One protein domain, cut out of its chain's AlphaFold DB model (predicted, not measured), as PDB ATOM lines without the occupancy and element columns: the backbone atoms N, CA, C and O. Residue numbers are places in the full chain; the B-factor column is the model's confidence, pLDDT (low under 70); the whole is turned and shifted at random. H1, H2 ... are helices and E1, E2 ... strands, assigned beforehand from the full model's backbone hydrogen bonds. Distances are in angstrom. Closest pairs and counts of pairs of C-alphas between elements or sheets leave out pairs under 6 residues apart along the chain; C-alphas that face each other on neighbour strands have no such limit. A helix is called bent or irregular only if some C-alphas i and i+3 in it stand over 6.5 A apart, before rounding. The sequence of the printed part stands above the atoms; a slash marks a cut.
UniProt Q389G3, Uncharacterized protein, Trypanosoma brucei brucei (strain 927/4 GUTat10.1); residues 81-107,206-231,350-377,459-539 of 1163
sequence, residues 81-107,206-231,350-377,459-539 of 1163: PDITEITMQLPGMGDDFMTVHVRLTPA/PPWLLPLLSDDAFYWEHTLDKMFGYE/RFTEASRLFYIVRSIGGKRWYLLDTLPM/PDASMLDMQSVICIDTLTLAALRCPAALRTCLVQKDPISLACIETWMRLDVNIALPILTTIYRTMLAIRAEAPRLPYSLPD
ATOM      1  N   PRO A  81     347.673 349.787 349.339       73.93
ATOM      2  CA  PRO A  81     348.981 350.129 349.890       73.93
ATOM      3  C   PRO A  81     348.870 351.342 350.819       73.93
ATOM      4  O   PRO A  81     348.053 352.237 350.579       73.93
ATOM      5  N   ASP A  82     349.694 351.361 351.863       74.06
ATOM      6  CA  ASP A  82     349.734 352.479 352.799       74.06
ATOM      7  C   ASP A  82     350.220 353.751 352.101       74.06
ATOM      8  O   ASP A  82     351.095 353.725 351.233       74.06
ATOM      9  N   ILE A  83     349.586 354.872 352.442       81.31
ATOM     10  CA  ILE A  83     349.820 356.140 351.760       81.31
ATOM     11  C   ILE A  83     350.966 356.878 352.435       81.31
ATOM     12  O   ILE A  83     350.831 357.322 353.570       81.31
ATOM     13  N   THR A  84     352.055 357.047 351.690       84.15
ATOM     14  CA  THR A  84     353.238 357.823 352.078       84.15
ATOM     15  C   THR A  84     353.110 359.314 351.769       84.15
ATOM     16  O   THR A  84     353.823 360.113 352.366       84.15
ATOM     17  N   GLU A  85     352.213 359.722 350.863       88.38
ATOM     18  CA  GLU A  85     352.060 361.117 350.421       88.38
ATOM     19  C   GLU A  85     350.604 361.480 350.091       88.38
ATOM     20  O   GLU A  85     349.874 360.718 349.453       88.38
ATOM     21  N   ILE A  86     350.182 362.682 350.489       88.68
ATOM     22  CA  ILE A  86     348.854 363.240 350.215       88.68
ATOM     23  C   ILE A  86     349.016 364.627 349.597       88.68
ATOM     24  O   ILE A  86     349.648 365.504 350.176       88.68
ATOM     25  N   THR A  87     348.395 364.858 348.443       88.85
ATOM     26  CA  THR A  87     348.309 366.190 347.836       88.85
ATOM     27  C   THR A  87     347.072 366.933 348.339       88.85
ATOM     28  O   THR A  87     345.949 366.430 348.243       88.85
ATOM     29  N   MET A  88     347.256 368.137 348.885       89.60
ATOM     30  CA  MET A  88     346.161 368.975 349.387       89.60
ATOM     31  C   MET A  88     346.510 370.468 349.375       89.60
ATOM     32  O   MET A  88     347.674 370.849 349.439       89.60
ATOM     33  N   GLN A  89     345.491 371.325 349.305       88.46
ATOM     34  CA  GLN A  89     345.652 372.767 349.514       88.46
ATOM     35  C   GLN A  89     345.744 373.063 351.021       88.46
ATOM     36  O   GLN A  89     345.001 372.474 351.812       88.46
ATOM     37  N   LEU A  90     346.644 373.969 351.414       89.35
ATOM     38  CA  LEU A  90     346.885 374.353 352.811       89.35
ATOM     39  C   LEU A  90     346.518 375.829 353.044       89.35
ATOM     40  O   LEU A  90     346.881 376.671 352.220       89.35
ATOM     41  N   PRO A  91     345.819 376.172 354.146       86.39
ATOM     42  CA  PRO A  91     345.356 377.535 354.406       86.39
ATOM     43  C   PRO A  91     346.504 378.552 354.362       86.39
ATOM     44  O   PRO A  91     347.527 378.375 355.023       86.39
ATOM     45  N   GLY A  92     346.325 379.625 353.584       82.55
ATOM     46  CA  GLY A  92     347.321 380.689 353.417       82.55
ATOM     47  C   GLY A  92     348.383 380.440 352.336       82.55
ATOM     48  O   GLY A  92     349.199 381.326 352.103       82.55
ATOM     49  N   MET A  93     348.368 379.289 351.651       81.92
ATOM     50  CA  MET A  93     349.288 378.974 350.540       81.92
ATOM     51  C   MET A  93     348.703 379.272 349.143       81.92
ATOM     52  O   MET A  93     349.336 378.975 348.135       81.92
ATOM     53  N   GLY A  94     347.511 379.875 349.060       77.61
ATOM     54  CA  GLY A  94     346.842 380.188 347.793       77.61
ATOM     55  C   GLY A  94     346.163 378.976 347.144       77.61
ATOM     56  O   GLY A  94     345.821 378.006 347.811       77.61
ATOM     57  N   ASP A  95     345.940 379.027 345.827       78.12
ATOM     58  CA  ASP A  95     345.276 377.937 345.086       78.12
ATOM     59  C   ASP A  95     346.216 376.732 344.795       78.12
ATOM     60  O   ASP A  95     345.781 375.747 344.187       78.12
ATOM     61  N   ASP A  96     347.475 376.764 345.248       83.64
ATOM     62  CA  ASP A  96     348.481 375.721 345.001       83.64
ATOM     63  C   ASP A  96     348.263 374.455 345.852       83.64
ATOM     64  O   ASP A  96     347.998 374.501 347.056       83.64
ATOM     65  N   PHE A  97     348.419 373.288 345.221       86.80
ATOM     66  CA  PHE A  97     348.389 371.992 345.902       86.80
ATOM     67  C   PHE A  97     349.783 371.637 346.420       86.80
ATOM     68  O   PHE A  97     350.724 371.504 345.639       86.80
ATOM     69  N   MET A  98     349.895 371.413 347.727       89.43
ATOM     70  CA  MET A  98     351.123 370.980 348.385       89.43
ATOM     71  C   MET A  98     351.127 369.458 348.545       89.43
ATOM     72  O   MET A  98     350.112 368.862 348.913       89.43
ATOM     73  N   THR A  99     352.277 368.826 348.302       90.86
ATOM     74  CA  THR A  99     352.513 367.435 348.704       90.86
ATOM     75  C   THR A  99     352.870 367.408 350.186       90.86
ATOM     76  O   THR A  99     353.833 368.043 350.616       90.86
ATOM     77  N   VAL A 100     352.079 366.674 350.963       91.14
ATOM     78  CA  VAL A 100     352.264 366.450 352.395       91.14
ATOM     79  C   VAL A 100     352.649 364.986 352.592       91.14
ATOM     80  O   VAL A 100     351.850 364.084 352.329       91.14
ATOM     81  N   HIS A 101     353.880 364.738 353.027       90.40
ATOM     82  CA  HIS A 101     354.384 363.398 353.307       90.40
ATOM     83  C   HIS A 101     353.763 362.882 354.611       90.40
ATOM     84  O   HIS A 101     353.760 363.558 355.638       90.40
ATOM     85  N   VAL A 102     353.213 361.678 354.581       89.08
ATOM     86  CA  VAL A 102     352.572 361.033 355.724       89.08
ATOM     87  C   VAL A 102     353.650 360.302 356.517       89.08
ATOM     88  O   VAL A 102     354.219 359.321 356.037       89.08
ATOM     89  N   ARG A 103     353.943 360.787 357.726       87.38
ATOM     90  CA  ARG A 103     354.894 360.167 358.656       87.38
ATOM     91  C   ARG A 103     354.174 359.946 359.981       87.38
ATOM     92  O   ARG A 103     353.941 360.880 360.739       87.38
ATOM     93  N   LEU A 104     353.746 358.707 360.196       82.63
ATOM     94  CA  LEU A 104     352.952 358.300 361.353       82.63
ATOM     95  C   LEU A 104     353.826 357.508 362.317       82.63
ATOM     96  O   LEU A 104     354.738 356.799 361.892       82.63
ATOM     97  N   THR A 105     353.502 357.588 363.603       80.56
ATOM     98  CA  THR A 105     354.113 356.740 364.632       80.56
ATOM     99  C   THR A 105     353.934 355.255 364.250       80.56
ATOM    100  O   THR A 105     352.850 354.891 363.785       80.56
ATOM    101  N   PRO A 106     354.939 354.368 364.403       68.26
ATOM    102  CA  PRO A 106     354.808 352.972 363.986       68.26
ATOM    103  C   PRO A 106     353.581 352.283 364.600       68.26
ATOM    104  O   PRO A 106     353.348 352.331 365.808       68.26
ATOM    105  N   ALA A 107     352.776 351.629 363.762       59.54
ATOM    106  CA  ALA A 107     351.680 350.794 364.237       59.54
ATOM    107  C   ALA A 107     352.224 349.415 364.633       59.54
ATOM    108  O   ALA A 107     352.906 348.772 363.835       59.54
ATOM    109  N   PRO A 206     346.729 355.143 365.584       79.73
ATOM    110  CA  PRO A 206     345.408 354.540 365.637       79.73
ATOM    111  C   PRO A 206     345.155 353.664 364.396       79.73
ATOM    112  O   PRO A 206     345.285 354.146 363.267       79.73
ATOM    113  N   PRO A 207     344.733 352.395 364.552       79.44
ATOM    114  CA  PRO A 207     344.643 351.452 363.432       79.44
ATOM    115  C   PRO A 207     343.550 351.799 362.404       79.44
ATOM    116  O   PRO A 207     343.565 351.274 361.292       79.44
ATOM    117  N   TRP A 208     342.630 352.713 362.733       84.70
ATOM    118  CA  TRP A 208     341.629 353.259 361.810       84.70
ATOM    119  C   TRP A 208     342.161 354.373 360.893       84.70
ATOM    120  O   TRP A 208     341.528 354.673 359.878       84.70
ATOM    121  N   LEU A 209     343.314 354.980 361.199       85.49
ATOM    122  CA  LEU A 209     343.847 356.114 360.436       85.49
ATOM    123  C   LEU A 209     344.336 355.705 359.048       85.49
ATOM    124  O   LEU A 209     344.006 356.371 358.071       85.49
ATOM    125  N   LEU A 210     345.060 354.589 358.935       83.05
ATOM    126  CA  LEU A 210     345.563 354.115 357.643       83.05
ATOM    127  C   LEU A 210     344.413 353.834 356.642       83.05
ATOM    128  O   LEU A 210     344.455 354.419 355.558       83.05
ATOM    129  N   PRO A 211     343.334 353.088 356.991       82.93
ATOM    130  CA  PRO A 211     342.144 352.953 356.139       82.93
ATOM    131  C   PRO A 211     341.466 354.277 355.748       82.93
ATOM    132  O   PRO A 211     340.937 354.396 354.638       82.93
ATOM    133  N   LEU A 212     341.470 355.275 356.644       85.04
ATOM    134  CA  LEU A 212     340.915 356.608 356.386       85.04
ATOM    135  C   LEU A 212     341.759 357.369 355.355       85.04
ATOM    136  O   LEU A 212     341.203 357.938 354.415       85.04
ATOM    137  N   LEU A 213     343.088 357.351 355.491       86.40
ATOM    138  CA  LEU A 213     343.997 358.003 354.546       86.40
ATOM    139  C   LEU A 213     343.954 357.347 353.158       86.40
ATOM    140  O   LEU A 213     343.968 358.065 352.150       86.40
ATOM    141  N   SER A 214     343.862 356.011 353.111       83.19
ATOM    142  CA  SER A 214     343.814 355.208 351.882       83.19
ATOM    143  C   SER A 214     342.450 355.186 351.177       83.19
ATOM    144  O   SER A 214     342.335 354.599 350.096       83.19
ATOM    145  N   ASP A 215     341.408 355.794 351.762       82.07
ATOM    146  CA  ASP A 215     340.013 355.704 351.292       82.07
ATOM    147  C   ASP A 215     339.569 354.237 351.092       82.07
ATOM    148  O   ASP A 215     338.920 353.863 350.111       82.07
ATOM    149  N   ASP A 216     340.027 353.336 351.966       82.75
ATOM    150  CA  ASP A 216     339.697 351.912 351.877       82.75
ATOM    151  C   ASP A 216     338.416 351.642 352.667       82.75
ATOM    152  O   ASP A 216     338.450 351.227 353.823       82.75
ATOM    153  N   ALA A 217     337.271 351.931 352.042       81.28
ATOM    154  CA  ALA A 217     335.955 351.820 352.671       81.28
ATOM    155  C   ALA A 217     335.691 350.434 353.288       81.28
ATOM    156  O   ALA A 217     335.085 350.357 354.353       81.28
ATOM    157  N   PHE A 218     336.192 349.354 352.673       82.89
ATOM    158  CA  PHE A 218     336.037 347.997 353.199       82.89
ATOM    159  C   PHE A 218     336.863 347.788 354.474       82.89
ATOM    160  O   PHE A 218     336.354 347.282 355.473       82.89
ATOM    161  N   TYR A 219     338.137 348.194 354.468       82.13
ATOM    162  CA  TYR A 219     338.976 348.100 355.665       82.13
ATOM    163  C   TYR A 219     338.557 349.087 356.757       82.13
ATOM    164  O   TYR A 219     338.708 348.777 357.937       82.13
ATOM    165  N   TRP A 220     337.992 350.235 356.390       82.94
ATOM    166  CA  TRP A 220     337.373 351.182 357.313       82.94
ATOM    167  C   TRP A 220     336.147 350.562 358.000       82.94
ATOM    168  O   TRP A 220     336.108 350.516 359.227       82.94
ATOM    169  N   GLU A 221     335.203 349.996 357.237       80.30
ATOM    170  CA  GLU A 221     334.051 349.246 357.764       80.30
ATOM    171  C   GLU A 221     334.490 348.101 358.689       80.30
ATOM    172  O   GLU A 221     334.017 348.007 359.820       80.30
ATOM    173  N   HIS A 222     335.462 347.287 358.266       80.75
ATOM    174  CA  HIS A 222     335.999 346.175 359.062       80.75
ATOM    175  C   HIS A 222     336.728 346.626 360.336       80.75
ATOM    176  O   HIS A 222     336.679 345.946 361.361       80.75
ATOM    177  N   THR A 223     337.413 347.770 360.295       78.82
ATOM    178  CA  THR A 223     338.082 348.336 361.476       78.82
ATOM    179  C   THR A 223     337.060 348.899 362.459       78.82
ATOM    180  O   THR A 223     337.206 348.692 363.660       78.82
ATOM    181  N   LEU A 224     335.992 349.541 361.974       76.66
ATOM    182  CA  LEU A 224     334.906 350.020 362.827       76.66
ATOM    183  C   LEU A 224     334.125 348.886 363.489       76.66
ATOM    184  O   LEU A 224     333.858 348.959 364.688       76.66
ATOM    185  N   ASP A 225     333.801 347.839 362.731       75.51
ATOM    186  CA  ASP A 225     333.161 346.629 363.250       75.51
ATOM    187  C   ASP A 225     333.999 346.020 364.384       75.51
ATOM    188  O   ASP A 225     333.514 345.818 365.495       75.51
ATOM    189  N   LYS A 226     335.308 345.856 364.160       77.46
ATOM    190  CA  LYS A 226     336.217 345.270 365.152       77.46
ATOM    191  C   LYS A 226     336.535 346.139 366.364       77.46
ATOM    192  O   LYS A 226     336.703 345.588 367.447       77.46
ATOM    193  N   MET A 227     336.697 347.449 366.192       69.88
ATOM    194  CA  MET A 227     337.079 348.347 367.290       69.88
ATOM    195  C   MET A 227     335.879 348.843 368.098       69.88
ATOM    196  O   MET A 227     336.016 349.090 369.292       69.88
ATOM    197  N   PHE A 228     334.725 349.022 367.453       69.00
ATOM    198  CA  PHE A 228     333.564 349.704 368.035       69.00
ATOM    199  C   PHE A 228     332.264 348.883 367.944       69.00
ATOM    200  O   PHE A 228     331.208 349.384 368.331       69.00
ATOM    201  N   GLY A 229     332.317 347.634 367.459       62.06
ATOM    202  CA  GLY A 229     331.182 346.703 367.436       62.06
ATOM    203  C   GLY A 229     330.041 347.139 366.515       62.06
ATOM    204  O   GLY A 229     328.871 346.983 366.876       62.06
ATOM    205  N   TYR A 230     330.360 347.773 365.380       62.33
ATOM    206  CA  TYR A 230     329.374 348.460 364.546       62.33
ATOM    207  C   TYR A 230     329.340 348.001 363.081       62.33
ATOM    208  O   TYR A 230     330.160 348.420 362.265       62.33
ATOM    209  N   GLU A 231     328.287 347.264 362.719       55.32
ATOM    210  CA  GLU A 231     327.883 347.081 361.322       55.32
ATOM    211  C   GLU A 231     327.285 348.391 360.767       55.32
ATOM    212  O   GLU A 231     326.218 348.849 361.196       55.32
ATOM    213  N   ARG A 350     329.463 355.215 368.508       71.27
ATOM    214  CA  ARG A 350     330.354 356.100 369.264       71.27
ATOM    215  C   ARG A 350     331.793 355.882 368.814       71.27
ATOM    216  O   ARG A 350     332.513 355.081 369.397       71.27
ATOM    217  N   PHE A 351     332.211 356.604 367.780       79.11
ATOM    218  CA  PHE A 351     333.619 356.674 367.394       79.11
ATOM    219  C   PHE A 351     334.244 357.900 368.081       79.11
ATOM    220  O   PHE A 351     334.224 359.017 367.562       79.11
ATOM    221  N   THR A 352     334.724 357.677 369.307       74.29
ATOM    222  CA  THR A 352     335.194 358.700 370.261       74.29
ATOM    223  C   THR A 352     336.408 359.495 369.780       74.29
ATOM    224  O   THR A 352     336.609 360.619 370.227       74.29
ATOM    225  N   GLU A 353     337.185 358.963 368.835       81.17
ATOM    226  CA  GLU A 353     338.357 359.633 368.259       81.17
ATOM    227  C   GLU A 353     338.030 360.559 367.065       81.17
ATOM    228  O   GLU A 353     338.927 361.065 366.387       81.17
ATOM    229  N   ALA A 354     336.751 360.845 366.799       81.41
ATOM    230  CA  ALA A 354     336.360 361.750 365.714       81.41
ATOM    231  C   ALA A 354     336.806 363.216 365.911       81.41
ATOM    232  O   ALA A 354     336.835 363.982 364.949       81.41
ATOM    233  N   SER A 355     337.172 363.598 367.138       81.88
ATOM    234  CA  SER A 355     337.778 364.888 367.493       81.88
ATOM    235  C   SER A 355     339.303 364.830 367.679       81.88
ATOM    236  O   SER A 355     339.893 365.825 368.101       81.88
ATOM    237  N   ARG A 356     339.957 363.691 367.390       88.97
ATOM    238  CA  ARG A 356     341.420 363.558 367.474       88.97
ATOM    239  C   ARG A 356     342.089 364.532 366.501       88.97
ATOM    240  O   ARG A 356     341.664 364.653 365.352       88.97
ATOM    241  N   LEU A 357     343.116 365.227 366.990       90.71
ATOM    242  CA  LEU A 357     343.914 366.172 366.214       90.71
ATOM    243  C   LEU A 357     345.131 365.483 365.591       90.71
ATOM    244  O   LEU A 357     345.765 364.632 366.214       90.71
ATOM    245  N   PHE A 358     345.456 365.933 364.387       92.73
ATOM    246  CA  PHE A 358     346.653 365.643 363.612       92.73
ATOM    247  C   PHE A 358     347.337 366.962 363.246       92.73
ATOM    248  O   PHE A 358     346.704 368.027 363.240       92.73
ATOM    249  N   TYR A 359     348.622 366.890 362.919       93.68
ATOM    250  CA  TYR A 359     349.474 368.064 362.752       93.68
ATOM    251  C   TYR A 359     350.097 368.069 361.363       93.68
ATOM    252  O   TYR A 359     350.772 367.117 360.980       93.68
ATOM    253  N   ILE A 360     349.875 369.145 360.611       93.54
ATOM    254  CA  ILE A 360     350.573 369.407 359.352       93.54
ATOM    255  C   ILE A 360     351.700 370.396 359.655       93.54
ATOM    256  O   ILE A 360     351.430 371.501 360.123       93.54
ATOM    257  N   VAL A 361     352.954 370.003 359.428       92.89
ATOM    258  CA  VAL A 361     354.146 370.775 359.822       92.89
ATOM    259  C   VAL A 361     355.130 370.864 358.660       92.89
ATOM    260  O   VAL A 361     355.340 369.893 357.936       92.89
ATOM    261  N   ARG A 362     355.731 372.033 358.448       92.83
ATOM    262  CA  ARG A 362     356.736 372.267 357.407       92.83
ATOM    263  C   ARG A 362     358.127 371.878 357.912       92.83
ATOM    264  O   ARG A 362     358.455 372.111 359.070       92.83
ATOM    265  N   SER A 363     358.978 371.352 357.036       92.43
ATOM    266  CA  SER A 363     360.426 371.247 357.288       92.43
ATOM    267  C   SER A 363     361.051 372.639 357.474       92.43
ATOM    268  O   SER A 363     360.669 373.548 356.732       92.43
ATOM    269  N   ILE A 364     362.075 372.799 358.321       88.63
ATOM    270  CA  ILE A 364     362.808 374.079 358.489       88.63
ATOM    271  C   ILE A 364     363.422 374.566 357.167       88.63
ATOM    272  O   ILE A 364     363.351 375.749 356.843       88.63
ATOM    273  N   GLY A 365     363.928 373.652 356.330       82.42
ATOM    274  CA  GLY A 365     364.400 373.972 354.973       82.42
ATOM    275  C   GLY A 365     363.299 374.438 354.004       82.42
ATOM    276  O   GLY A 365     363.578 374.728 352.842       82.42
ATOM    277  N   GLY A 366     362.040 374.467 354.444       80.30
ATOM    278  CA  GLY A 366     360.890 375.026 353.742       80.30
ATOM    279  C   GLY A 366     360.364 374.230 352.542       80.30
ATOM    280  O   GLY A 366     359.375 374.662 351.946       80.30
ATOM    281  N   LYS A 367     361.002 373.105 352.189       80.99
ATOM    282  CA  LYS A 367     360.752 372.327 350.960       80.99
ATOM    283  C   LYS A 367     359.660 371.261 351.090       80.99
ATOM    284  O   LYS A 367     358.974 371.002 350.107       80.99
ATOM    285  N   ARG A 368     359.529 370.624 352.257       89.70
ATOM    286  CA  ARG A 368     358.611 369.497 352.502       89.70
ATOM    287  C   ARG A 368     357.588 369.856 353.582       89.70
ATOM    288  O   ARG A 368     357.880 370.641 354.486       89.70
ATOM    289  N   TRP A 369     356.403 369.264 353.484       93.00
ATOM    290  CA  TRP A 369     355.365 369.283 354.517       93.00
ATOM    291  C   TRP A 369     355.123 367.859 355.010       93.00
ATOM    292  O   TRP A 369     355.169 366.926 354.211       93.00
ATOM    293  N   TYR A 370     354.827 367.695 356.295       92.62
ATOM    294  CA  TYR A 370     354.590 366.407 356.939       92.62
ATOM    295  C   TYR A 370     353.227 366.381 357.630       92.62
ATOM    296  O   TYR A 370     352.861 367.361 358.272       92.62
ATOM    297  N   LEU A 371     352.496 365.269 357.519       92.77
ATOM    298  CA  LEU A 371     351.304 364.964 358.316       92.77
ATOM    299  C   LEU A 371     351.693 363.967 359.409       92.77
ATOM    300  O   LEU A 371     352.093 362.845 359.088       92.77
ATOM    301  N   LEU A 372     351.540 364.386 360.665       91.39
ATOM    302  CA  LEU A 372     351.956 363.666 361.867       91.39
ATOM    303  C   LEU A 372     350.758 363.378 362.787       91.39
ATOM    304  O   LEU A 372     349.853 364.210 362.926       91.39
ATOM    305  N   ASP A 373     350.762 362.223 363.456       88.91
ATOM    306  CA  ASP A 373     349.772 361.854 364.483       88.91
ATOM    307  C   ASP A 373     350.202 362.200 365.914       88.91
ATOM    308  O   ASP A 373     349.356 362.356 366.800       88.91
ATOM    309  N   THR A 374     351.502 362.393 366.126       86.14
ATOM    310  CA  THR A 374     352.083 362.993 367.326       86.14
ATOM    311  C   THR A 374     353.118 364.046 366.918       86.14
ATOM    312  O   THR A 374     353.714 363.951 365.849       86.14
ATOM    313  N   LEU A 375     353.301 365.087 367.733       86.57
ATOM    314  CA  LEU A 375     354.416 366.017 367.543       86.57
ATOM    315  C   LEU A 375     355.655 365.447 368.248       86.57
ATOM    316  O   LEU A 375     355.522 365.062 369.418       86.57
ATOM    317  N   PRO A 376     356.829 365.413 367.591       83.79
ATOM    318  CA  PRO A 376     358.080 365.071 368.254       83.79
ATOM    319  C   PRO A 376     358.393 366.115 369.330       83.79
ATOM    320  O   PRO A 376     358.053 367.294 369.192       83.79
ATOM    321  N   MET A 377     359.036 365.682 370.409       79.02
ATOM    322  CA  MET A 377     359.610 366.597 371.392       79.02
ATOM    323  C   MET A 377     361.012 367.015 370.940       79.02
ATOM    324  O   MET A 377     361.697 366.205 370.316       79.02
ATOM    325  N   PRO A 459     359.960 362.694 361.469       81.76
ATOM    326  CA  PRO A 459     361.109 363.597 361.532       81.76
ATOM    327  C   PRO A 459     361.271 364.213 362.923       81.76
ATOM    328  O   PRO A 459     360.270 364.590 363.537       81.76
ATOM    329  N   ASP A 460     362.511 364.386 363.371       83.39
ATOM    330  CA  ASP A 460     362.817 364.987 364.671       83.39
ATOM    331  C   ASP A 460     362.323 366.435 364.774       83.39
ATOM    332  O   ASP A 460     362.239 367.169 363.782       83.39
ATOM    333  N   ALA A 461     362.049 366.892 366.000       83.33
ATOM    334  CA  ALA A 461     361.596 368.262 366.251       83.33
ATOM    335  C   ALA A 461     362.590 369.321 365.732       83.33
ATOM    336  O   ALA A 461     362.175 370.391 365.290       83.33
ATOM    337  N   SER A 462     363.887 368.996 365.715       84.61
ATOM    338  CA  SER A 462     364.971 369.822 365.169       84.61
ATOM    339  C   SER A 462     364.909 370.021 363.647       84.61
ATOM    340  O   SER A 462     365.550 370.933 363.130       84.61
ATOM    341  N   MET A 463     364.131 369.213 362.915       86.44
ATOM    342  CA  MET A 463     363.940 369.329 361.461       86.44
ATOM    343  C   MET A 463     362.645 370.063 361.075       86.44
ATOM    344  O   MET A 463     362.431 370.368 359.892       86.44
ATOM    345  N   LEU A 464     361.775 370.358 362.047       89.09
ATOM    346  CA  LEU A 464     360.426 370.882 361.839       89.09
ATOM    347  C   LEU A 464     360.296 372.353 362.255       89.09
ATOM    348  O   LEU A 464     360.684 372.765 363.345       89.09
ATOM    349  N   ASP A 465     359.679 373.159 361.394       89.50
ATOM    350  CA  ASP A 465     359.286 374.523 361.733       89.50
ATOM    351  C   ASP A 465     358.024 374.481 362.606       89.50
ATOM    352  O   ASP A 465     356.891 374.474 362.115       89.50
ATOM    353  N   MET A 466     358.213 374.478 363.925       87.14
ATOM    354  CA  MET A 466     357.115 374.450 364.894       87.14
ATOM    355  C   MET A 466     356.222 375.709 364.854       87.14
ATOM    356  O   MET A 466     355.105 375.683 365.375       87.14
ATOM    357  N   GLN A 467     356.641 376.797 364.188       85.19
ATOM    358  CA  GLN A 467     355.791 377.971 363.939       85.19
ATOM    359  C   GLN A 467     354.867 377.787 362.724       85.19
ATOM    360  O   GLN A 467     353.886 378.521 362.583       85.19
ATOM    361  N   SER A 468     355.125 376.787 361.873       87.95
ATOM    362  CA  SER A 468     354.311 376.460 360.693       87.95
ATOM    363  C   SER A 468     353.127 375.527 360.967       87.95
ATOM    364  O   SER A 468     352.280 375.369 360.092       87.95
ATOM    365  N   VAL A 469     353.040 374.927 362.163       90.62
ATOM    366  CA  VAL A 469     352.063 373.872 362.505       90.62
ATOM    367  C   VAL A 469     350.629 374.300 362.172       90.62
ATOM    368  O   VAL A 469     350.194 375.368 362.607       90.62
ATOM    369  N   ILE A 470     349.888 373.452 361.458       91.96
ATOM    370  CA  ILE A 470     348.452 373.580 361.173       91.96
ATOM    371  C   ILE A 470     347.740 372.359 361.763       91.96
ATOM    372  O   ILE A 470     348.063 371.222 361.418       91.96
ATOM    373  N   CYS A 471     346.745 372.578 362.625       92.93
ATOM    374  CA  CYS A 471     345.931 371.488 363.168       92.93
ATOM    375  C   CYS A 471     344.821 371.067 362.188       92.93
ATOM    376  O   CYS A 471     344.169 371.910 361.556       92.93
ATOM    377  N   ILE A 472     344.563 369.761 362.118       92.97
ATOM    378  CA  ILE A 472     343.445 369.156 361.385       92.97
ATOM    379  C   ILE A 472     342.828 368.024 362.220       92.97
ATOM    380  O   ILE A 472     343.554 367.250 362.834       92.97
ATOM    381  N   ASP A 473     341.498 367.923 362.273       92.78
ATOM    382  CA  ASP A 473     340.805 366.841 362.989       92.78
ATOM    383  C   ASP A 473     340.389 365.682 362.067       92.78
ATOM    384  O   ASP A 473     340.330 365.820 360.839       92.78
ATOM    385  N   THR A 474     340.065 364.531 362.666       91.70
ATOM    386  CA  THR A 474     339.568 363.339 361.956       91.70
ATOM    387  C   THR A 474     338.390 363.654 361.026       91.70
ATOM    388  O   THR A 474     338.316 363.105 359.927       91.70
ATOM    389  N   LEU A 475     337.481 364.551 361.425       92.26
ATOM    390  CA  LEU A 475     336.318 364.952 360.627       92.26
ATOM    391  C   LEU A 475     336.719 365.703 359.343       92.26
ATOM    392  O   LEU A 475     336.224 365.389 358.258       92.26
ATOM    393  N   THR A 476     337.620 366.677 359.460       92.00
ATOM    394  CA  THR A 476     338.141 367.487 358.347       92.00
ATOM    395  C   THR A 476     338.983 366.621 357.407       92.00
ATOM    396  O   THR A 476     338.815 366.682 356.189       92.00
ATOM    397  N   LEU A 477     339.821 365.740 357.962       91.47
ATOM    398  CA  LEU A 477     340.629 364.779 357.209       91.47
ATOM    399  C   LEU A 477     339.753 363.760 356.456       91.47
ATOM    400  O   LEU A 477     339.973 363.503 355.271       91.47
ATOM    401  N   ALA A 478     338.698 363.244 357.093       91.21
ATOM    402  CA  ALA A 478     337.715 362.381 356.444       91.21
ATOM    403  C   ALA A 478     336.962 363.107 355.315       91.21
ATOM    404  O   ALA A 478     336.740 362.522 354.257       91.21
ATOM    405  N   ALA A 479     336.622 364.389 355.491       90.78
ATOM    406  CA  ALA A 479     335.988 365.195 354.448       90.78
ATOM    407  C   ALA A 479     336.889 365.469 353.231       90.78
ATOM    408  O   ALA A 479     336.369 365.678 352.134       90.78
ATOM    409  N   LEU A 480     338.211 365.442 353.410       89.12
ATOM    410  CA  LEU A 480     339.198 365.557 352.332       89.12
ATOM    411  C   LEU A 480     339.478 364.228 351.614       89.12
ATOM    412  O   LEU A 480     339.823 364.248 350.433       89.12
ATOM    413  N   ARG A 481     339.395 363.091 352.320       87.04
ATOM    414  CA  ARG A 481     339.954 361.808 351.851       87.04
ATOM    415  C   ARG A 481     338.957 360.664 351.715       87.04
ATOM    416  O   ARG A 481     339.052 359.935 350.739       87.04
ATOM    417  N   CYS A 482     338.031 360.492 352.660       86.13
ATOM    418  CA  CYS A 482     337.225 359.274 352.780       86.13
ATOM    419  C   CYS A 482     335.749 359.586 353.106       86.13
ATOM    420  O   CYS A 482     335.376 359.751 354.276       86.13
ATOM    421  N   PRO A 483     334.856 359.617 352.095       85.53
ATOM    422  CA  PRO A 483     333.426 359.869 352.290       85.53
ATOM    423  C   PRO A 483     332.721 358.853 353.210       85.53
ATOM    424  O   PRO A 483     331.711 359.186 353.835       85.53
ATOM    425  N   ALA A 484     333.236 357.621 353.314       83.28
ATOM    426  CA  ALA A 484     332.727 356.604 354.240       83.28
ATOM    427  C   ALA A 484     333.069 356.937 355.707       83.28
ATOM    428  O   ALA A 484     332.192 356.900 356.580       83.28
ATOM    429  N   ALA A 485     334.308 357.367 355.971       87.24
ATOM    430  CA  ALA A 485     334.723 357.860 357.281       87.24
ATOM    431  C   ALA A 485     333.967 359.132 357.677       87.24
ATOM    432  O   ALA A 485     333.489 359.235 358.809       87.24
ATOM    433  N   LEU A 486     333.746 360.051 356.729       90.18
ATOM    434  CA  LEU A 486     332.957 361.259 356.970       90.18
ATOM    435  C   LEU A 486     331.525 360.909 357.396       90.18
ATOM    436  O   LEU A 486     331.012 361.486 358.354       90.18
ATOM    437  N   ARG A 487     330.884 359.930 356.738       88.37
ATOM    438  CA  ARG A 487     329.568 359.440 357.172       88.37
ATOM    439  C   ARG A 487     329.602 358.863 358.581       88.37
ATOM    440  O   ARG A 487     328.734 359.202 359.376       88.37
ATOM    441  N   THR A 488     330.601 358.044 358.899       85.93
ATOM    442  CA  THR A 488     330.749 357.448 360.238       85.93
ATOM    443  C   THR A 488     330.850 358.528 361.314       85.93
ATOM    444  O   THR A 488     330.139 358.461 362.311       85.93
ATOM    445  N   CYS A 489     331.680 359.552 361.096       88.06
ATOM    446  CA  CYS A 489     331.807 360.690 362.004       88.06
ATOM    447  C   CYS A 489     330.457 361.411 362.182       88.06
ATOM    448  O   CYS A 489     329.989 361.615 363.296       88.06
ATOM    449  N   LEU A 490     329.781 361.745 361.083       89.40
ATOM    450  CA  LEU A 490     328.551 362.544 361.107       89.40
ATOM    451  C   LEU A 490     327.287 361.801 361.582       89.40
ATOM    452  O   LEU A 490     326.298 362.458 361.913       89.40
ATOM    453  N   VAL A 491     327.279 360.463 361.592       87.15
ATOM    454  CA  VAL A 491     326.135 359.643 362.044       87.15
ATOM    455  C   VAL A 491     326.074 359.506 363.572       87.15
ATOM    456  O   VAL A 491     325.022 359.153 364.092       87.15
ATOM    457  N   GLN A 492     327.157 359.808 364.296       85.26
ATOM    458  CA  GLN A 492     327.269 359.612 365.748       85.26
ATOM    459  C   GLN A 492     326.149 360.271 366.568       85.26
ATOM    460  O   GLN A 492     325.579 361.299 366.198       85.26
ATOM    461  N   LYS A 493     325.865 359.686 367.741       82.22
ATOM    462  CA  LYS A 493     324.920 360.258 368.716       82.22
ATOM    463  C   LYS A 493     325.454 361.534 369.376       82.22
ATOM    464  O   LYS A 493     324.674 362.438 369.665       82.22
ATOM    465  N   ASP A 494     326.756 361.582 369.626       82.42
ATOM    466  CA  ASP A 494     327.419 362.661 370.353       82.42
ATOM    467  C   ASP A 494     328.025 363.659 369.326       82.42
ATOM    468  O   ASP A 494     328.562 363.223 368.306       82.42
ATOM    469  N   PRO A 495     327.873 364.991 369.494       81.04
ATOM    470  CA  PRO A 495     328.282 365.972 368.481       81.04
ATOM    471  C   PRO A 495     329.803 366.148 368.416       81.04
ATOM    472  O   PRO A 495     330.458 366.317 369.443       81.04
ATOM    473  N   ILE A 496     330.352 366.215 367.200       85.30
ATOM    474  CA  ILE A 496     331.775 366.506 366.971       85.30
ATOM    475  C   ILE A 496     331.974 368.025 366.852       85.30
ATOM    476  O   ILE A 496     331.091 368.761 366.404       85.30
ATOM    477  N   SER A 497     333.145 368.506 367.267       89.08
ATOM    478  CA  SER A 497     333.539 369.906 367.097       89.08
ATOM    479  C   SER A 497     333.725 370.267 365.618       89.08
ATOM    480  O   SER A 497     334.229 369.466 364.839       89.08
ATOM    481  N   LEU A 498     333.371 371.501 365.244       92.15
ATOM    482  CA  LEU A 498     333.705 372.095 363.941       92.15
ATOM    483  C   LEU A 498     334.862 373.111 364.051       92.15
ATOM    484  O   LEU A 498     335.086 373.900 363.135       92.15
ATOM    485  N   ALA A 499     335.603 373.117 365.165       90.12
ATOM    486  CA  ALA A 499     336.613 374.138 365.460       90.12
ATOM    487  C   ALA A 499     337.774 374.189 364.446       90.12
ATOM    488  O   ALA A 499     338.237 375.289 364.125       90.12
ATOM    489  N   CYS A 500     338.225 373.050 363.904       90.92
ATOM    490  CA  CYS A 500     339.274 373.050 362.878       90.92
ATOM    491  C   CYS A 500     338.768 373.695 361.585       90.92
ATOM    492  O   CYS A 500     339.400 374.620 361.081       90.92
ATOM    493  N   ILE A 501     337.590 373.301 361.091       92.74
ATOM    494  CA  ILE A 501     337.037 373.885 359.862       92.74
ATOM    495  C   ILE A 501     336.644 375.363 360.032       92.74
ATOM    496  O   ILE A 501     336.879 376.157 359.124       92.74
ATOM    497  N   GLU A 502     336.141 375.785 361.199       92.16
ATOM    498  CA  GLU A 502     335.972 377.213 361.516       92.16
ATOM    499  C   GLU A 502     337.299 377.985 361.454       92.16
ATOM    500  O   GLU A 502     337.342 379.132 361.016       92.16
ATOM    501  N   THR A 503     338.387 377.372 361.914       90.73
ATOM    502  CA  THR A 503     339.718 377.984 361.928       90.73
ATOM    503  C   THR A 503     340.293 378.107 360.534       90.73
ATOM    504  O   THR A 503     340.732 379.187 360.145       90.73
ATOM    505  N   TRP A 504     340.198 377.041 359.744       91.47
ATOM    506  CA  TRP A 504     340.567 377.061 358.336       91.47
ATOM    507  C   TRP A 504     339.762 378.128 357.581       91.47
ATOM    508  O   TRP A 504     340.348 378.880 356.814       91.47
ATOM    509  N   MET A 505     338.465 378.292 357.870       90.44
ATOM    510  CA  MET A 505     337.633 379.370 357.306       90.44
ATOM    511  C   MET A 505     338.079 380.788 357.712       90.44
ATOM    512  O   MET A 505     337.838 381.725 356.952       90.44
ATOM    513  N   ARG A 506     338.691 380.976 358.893       88.94
ATOM    514  CA  ARG A 506     339.259 382.272 359.324       88.94
ATOM    515  C   ARG A 506     340.624 382.556 358.687       88.94
ATOM    516  O   ARG A 506     340.942 383.725 358.492       88.94
ATOM    517  N   LEU A 507     341.399 381.517 358.366       87.72
ATOM    518  CA  LEU A 507     342.699 381.626 357.695       87.72
ATOM    519  C   LEU A 507     342.552 381.783 356.170       87.72
ATOM    520  O   LEU A 507     343.102 382.717 355.599       87.72
ATOM    521  N   ASP A 508     341.789 380.902 355.514       88.62
ATOM    522  CA  ASP A 508     341.514 380.953 354.075       88.62
ATOM    523  C   ASP A 508     340.137 380.359 353.722       88.62
ATOM    524  O   ASP A 508     339.920 379.141 353.694       88.62
ATOM    525  N   VAL A 509     339.197 381.244 353.379       87.63
ATOM    526  CA  VAL A 509     337.845 380.872 352.939       87.63
ATOM    527  C   VAL A 509     337.877 380.006 351.672       87.63
ATOM    528  O   VAL A 509     337.042 379.113 351.548       87.63
ATOM    529  N   ASN A 510     338.811 380.217 350.738       84.22
ATOM    530  CA  ASN A 510     338.815 379.509 349.449       84.22
ATOM    531  C   ASN A 510     339.060 378.006 349.621       84.22
ATOM    532  O   ASN A 510     338.439 377.202 348.929       84.22
ATOM    533  N   ILE A 511     339.947 377.646 350.552       87.30
ATOM    534  CA  ILE A 511     340.367 376.265 350.824       87.30
ATOM    535  C   ILE A 511     339.382 375.581 351.774       87.30
ATOM    536  O   ILE A 511     339.022 374.418 351.592       87.30
ATOM    537  N   ALA A 512     338.889 376.310 352.775       90.44
ATOM    538  CA  ALA A 512     337.978 375.760 353.770       90.44
ATOM    539  C   ALA A 512     336.542 375.570 353.243       90.44
ATOM    540  O   ALA A 512     335.866 374.603 353.604       90.44
ATOM    541  N   LEU A 513     336.053 376.449 352.362       87.97
ATOM    542  CA  LEU A 513     334.661 376.420 351.903       87.97
ATOM    543  C   LEU A 513     334.274 375.136 351.134       87.97
ATOM    544  O   LEU A 513     333.175 374.625 351.387       87.97
ATOM    545  N   PRO A 514     335.121 374.554 350.257       87.55
ATOM    546  CA  PRO A 514     334.891 373.229 349.679       87.55
ATOM    547  C   PRO A 514     334.771 372.121 350.731       87.55
ATOM    548  O   PRO A 514     333.855 371.302 350.644       87.55
ATOM    549  N   ILE A 515     335.625 372.126 351.761       91.17
ATOM    550  CA  ILE A 515     335.622 371.117 352.833       91.17
ATOM    551  C   ILE A 515     334.333 371.229 353.659       91.17
ATOM    552  O   ILE A 515     333.598 370.248 353.802       91.17
ATOM    553  N   LEU A 516     333.991 372.443 354.111       92.36
ATOM    554  CA  LEU A 516     332.732 372.737 354.804       92.36
ATOM    555  C   LEU A 516     331.516 372.318 353.963       92.36
ATOM    556  O   LEU A 516     330.552 371.760 354.486       92.36
ATOM    557  N   THR A 517     331.571 372.539 352.648       88.46
ATOM    558  CA  THR A 517     330.517 372.138 351.710       88.46
ATOM    559  C   THR A 517     330.384 370.614 351.609       88.46
ATOM    560  O   THR A 517     329.259 370.115 351.541       88.46
ATOM    561  N   THR A 518     331.485 369.861 351.638       90.73
ATOM    562  CA  THR A 518     331.478 368.387 351.642       90.73
ATOM    563  C   THR A 518     330.906 367.824 352.944       90.73
ATOM    564  O   THR A 518     330.034 366.949 352.896       90.73
ATOM    565  N   ILE A 519     331.295 368.385 354.097       91.82
ATOM    566  CA  ILE A 519     330.703 368.076 355.411       91.82
ATOM    567  C   ILE A 519     329.187 368.329 355.367       91.82
ATOM    568  O   ILE A 519     328.393 367.409 355.566       91.82
ATOM    569  N   TYR A 520     328.769 369.543 354.997       89.21
ATOM    570  CA  TYR A 520     327.364 369.959 354.916       89.21
ATOM    571  C   TYR A 520     326.509 369.081 353.983       89.21
ATOM    572  O   TYR A 520     325.426 368.639 354.376       89.21
ATOM    573  N   ARG A 521     326.978 368.778 352.762       89.04
ATOM    574  CA  ARG A 521     326.258 367.888 351.826       89.04
ATOM    575  C   ARG A 521     326.082 366.483 352.402       89.04
ATOM    576  O   ARG A 521     325.041 365.860 352.191       89.04
ATOM    577  N   THR A 522     327.070 365.999 353.148       90.25
ATOM    578  CA  THR A 522     327.013 364.675 353.776       90.25
ATOM    579  C   THR A 522     326.058 364.683 354.974       90.25
ATOM    580  O   THR A 522     325.226 363.785 355.084       90.25
ATOM    581  N   MET A 523     326.051 365.749 355.787       90.68
ATOM    582  CA  MET A 523     325.042 365.974 356.834       90.68
ATOM    583  C   MET A 523     323.615 366.046 356.269       90.68
ATOM    584  O   MET A 523     322.700 365.488 356.873       90.68
ATOM    585  N   LEU A 524     323.404 366.694 355.115       87.75
ATOM    586  CA  LEU A 524     322.107 366.710 354.424       87.75
ATOM    587  C   LEU A 524     321.650 365.298 354.047       87.75
ATOM    588  O   LEU A 524     320.510 364.933 354.332       87.75
ATOM    589  N   ALA A 525     322.528 364.509 353.420       88.48
ATOM    590  CA  ALA A 525     322.217 363.139 353.016       88.48
ATOM    591  C   ALA A 525     321.868 362.264 354.232       88.48
ATOM    592  O   ALA A 525     320.816 361.627 354.257       88.48
ATOM    593  N   ILE A 526     322.686 362.323 355.287       87.98
ATOM    594  CA  ILE A 526     322.449 361.607 356.547       87.98
ATOM    595  C   ILE A 526     321.130 362.049 357.198       87.98
ATOM    596  O   ILE A 526     320.370 361.211 357.673       87.98
ATOM    597  N   ARG A 527     320.796 363.348 357.191       86.06
ATOM    598  CA  ARG A 527     319.526 363.837 357.756       86.06
ATOM    599  C   ARG A 527     318.299 363.485 356.916       86.06
ATOM    600  O   ARG A 527     317.228 363.316 357.495       86.06
ATOM    601  N   ALA A 528     318.434 363.309 355.602       85.58
ATOM    602  CA  ALA A 528     317.377 362.730 354.771       85.58
ATOM    603  C   ALA A 528     317.135 361.242 355.104       85.58
ATOM    604  O   ALA A 528     316.006 360.761 355.012       85.58
ATOM    605  N   GLU A 529     318.174 360.528 355.543       82.50
ATOM    606  CA  GLU A 529     318.109 359.128 355.982       82.50
ATOM    607  C   GLU A 529     317.792 358.955 357.479       82.50
ATOM    608  O   GLU A 529     317.389 357.867 357.892       82.50
ATOM    609  N   ALA A 530     317.878 360.022 358.284       76.58
ATOM    610  CA  ALA A 530     317.709 360.003 359.740       76.58
ATOM    611  C   ALA A 530     316.451 359.295 360.282       76.58
ATOM    612  O   ALA A 530     316.569 358.684 361.341       76.58
ATOM    613  N   PRO A 531     315.279 359.270 359.604       77.95
ATOM    614  CA  PRO A 531     314.139 358.454 360.042       77.95
ATOM    615  C   PRO A 531     314.415 356.940 360.135       77.95
ATOM    616  O   PRO A 531     313.572 356.201 360.640       77.95
ATOM    617  N   ARG A 532     315.557 356.460 359.622       78.70
ATOM    618  CA  ARG A 532     316.021 355.067 359.721       78.70
ATOM    619  C   ARG A 532     316.961 354.814 360.905       78.70
ATOM    620  O   ARG A 532     317.189 353.653 361.239       78.70
ATOM    621  N   LEU A 533     317.520 355.861 361.515       78.00
ATOM    622  CA  LEU A 533     318.447 355.731 362.639       78.00
ATOM    623  C   LEU A 533     317.678 355.431 363.940       78.00
ATOM    624  O   LEU A 533     316.587 355.965 364.145       78.00
ATOM    625  N   PRO A 534     318.225 354.604 364.853       78.10
ATOM    626  CA  PRO A 534     317.567 354.272 366.120       78.10
ATOM    627  C   PRO A 534     317.649 355.391 367.179       78.10
ATOM    628  O   PRO A 534     317.203 355.192 368.306       78.10
ATOM    629  N   TYR A 535     318.216 356.552 366.843       83.08
ATOM    630  CA  TYR A 535     318.342 357.727 367.706       83.08
ATOM    631  C   TYR A 535     318.269 359.018 366.880       83.08
ATOM    632  O   TYR A 535     318.512 359.024 365.673       83.08
ATOM    633  N   SER A 536     317.949 360.133 367.537       84.10
ATOM    634  CA  SER A 536     318.052 361.463 366.935       84.10
ATOM    635  C   SER A 536     319.514 361.884 366.806       84.10
ATOM    636  O   SER A 536     320.234 361.896 367.803       84.10
ATOM    637  N   LEU A 537     319.921 362.298 365.606       86.87
ATOM    638  CA  LEU A 537     321.212 362.954 365.384       86.87
ATOM    639  C   LEU A 537     321.316 364.243 366.217       86.87
ATOM    640  O   LEU A 537     320.317 364.975 366.289       86.87
ATOM    641  N   PRO A 538     322.495 364.555 366.780       87.37
ATOM    642  CA  PRO A 538     322.686 365.734 367.608       87.37
ATOM    643  C   PRO A 538     322.523 367.034 366.810       87.37
ATOM    644  O   PRO A 538     322.550 367.059 365.571       87.37
ATOM    645  N   ASP A 539     322.360 368.132 367.538       89.33
ATOM    646  CA  ASP A 539     322.391 369.486 366.992       89.33
ATOM    647  C   ASP A 539     323.829 370.024 367.094       89.33
ATOM    648  O   ASP A 539     324.498 369.866 368.117       89.33
TER     649      ASP A 539
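This is residues 81 to 107, 206 to 231, 350 to 377 and 459 to 539 of the 1163 residues of an uncharacterized protein of Trypanosoma brucei brucei (strain 927/4 GUTat10.1) (UniProt Q389G3). A curled sheet of five strands, like part of a barrel, makes one end of the domain, and a cluster of helices makes the other, with H4 near the middle of the whole. H4 folds back into H5 as a helical hairpin; the long helix H7 crosses both on one side, with H6 folded back along its first part, while H1 meets H4 and H2 meets H5 away from H7. The 162 printed residues hold seven named helices and five named strands, in the order E1 E2 H1 H2 H3 E3 E4 E5 H4 H5 H6 H7, class mixed; the mixed sheet runs E1 E2 E4 E3 E5. The whole is compact, radius of gyration of the C-alphas 16.2 A, and only just elongated, spanning 53 by 35 by 25 A.

Start at edge strand E1, residues 85 to 89; its antiparallel hairpin partner is E2, residues 97 to 102, with N 86 and O 100 2.9 A apart. E2 is parallel to E4, residues 369 to 372: N 101 and O 369, 2.8 A. E4 and E3, residues 357 to 363, form an antiparallel hairpin: N 361 and O 370, 2.9 A. E3 is antiparallel to edge strand E5, residues 464 to 473: N 358 and O 472, 2.8 A. E5 bends by 89 degrees at residue 467. Move on to the hub, H4, residues 474 to 481, which only grazes the strongly twisted sheet. It touches H5, residues 483 to 491, at a shallow tilt of 29 degrees, opposite ways; the closest C-alphas, of Ala 478 and Leu 486, are 4.9 A apart. H7, residues 509 to 532, touches H4 with residues 515 to 519 alone, about perpendicular at 77 degrees, closest C-alphas Ala 479 and Ile 519, 6.1 A. H6, residues 499 to 507, only grazes the sheet and forms a helical hairpin with H7, closest C-alphas Met 505 and Ala 512, 5.1 A. H1, residues 209 to 213, touches H4, closest C-alphas Leu 213 and Arg 481, 6.2 A. H2, residues 217 to 228, and H5 touch only at their ends, closest C-alphas Ala 217 and Ala 484, 6.0 A. H3, residues 352 to 355, touches H4, closest C-alphas Ala 354 and Thr 474, 5.2 A. Every O i to N i+4 pair is within hydrogen-bond range in H1, H2, H4, H5 and H6, and 16 of 20 in H7; H3 is too short for one.

Find C-alpha 85 at (352.060, 361.117, 350.421), where E1 begins. E3 is 19.4 A long and E5 20.1 A. H7 runs 34.5 A from C-alpha 509 at (337.845, 380.872, 352.939) to C-alpha 532 at (316.021, 355.067, 359.721). H3 and H7 are irregular: C-alphas 352 and 355 are 7.3 A apart, 528 and 531 7.5 A.

The farthest C-alphas, of Gly 365 and Pro 531, are 52.8 A apart. Look for three cuts: 107 to 206, 7.4 A between C-alphas; 231 to 350, 12.3 A; 377 to 459, 10.4 A. Of the links printed whole, none is long. Residues 106 to 107 and 227 to 231 have pLDDT under 70.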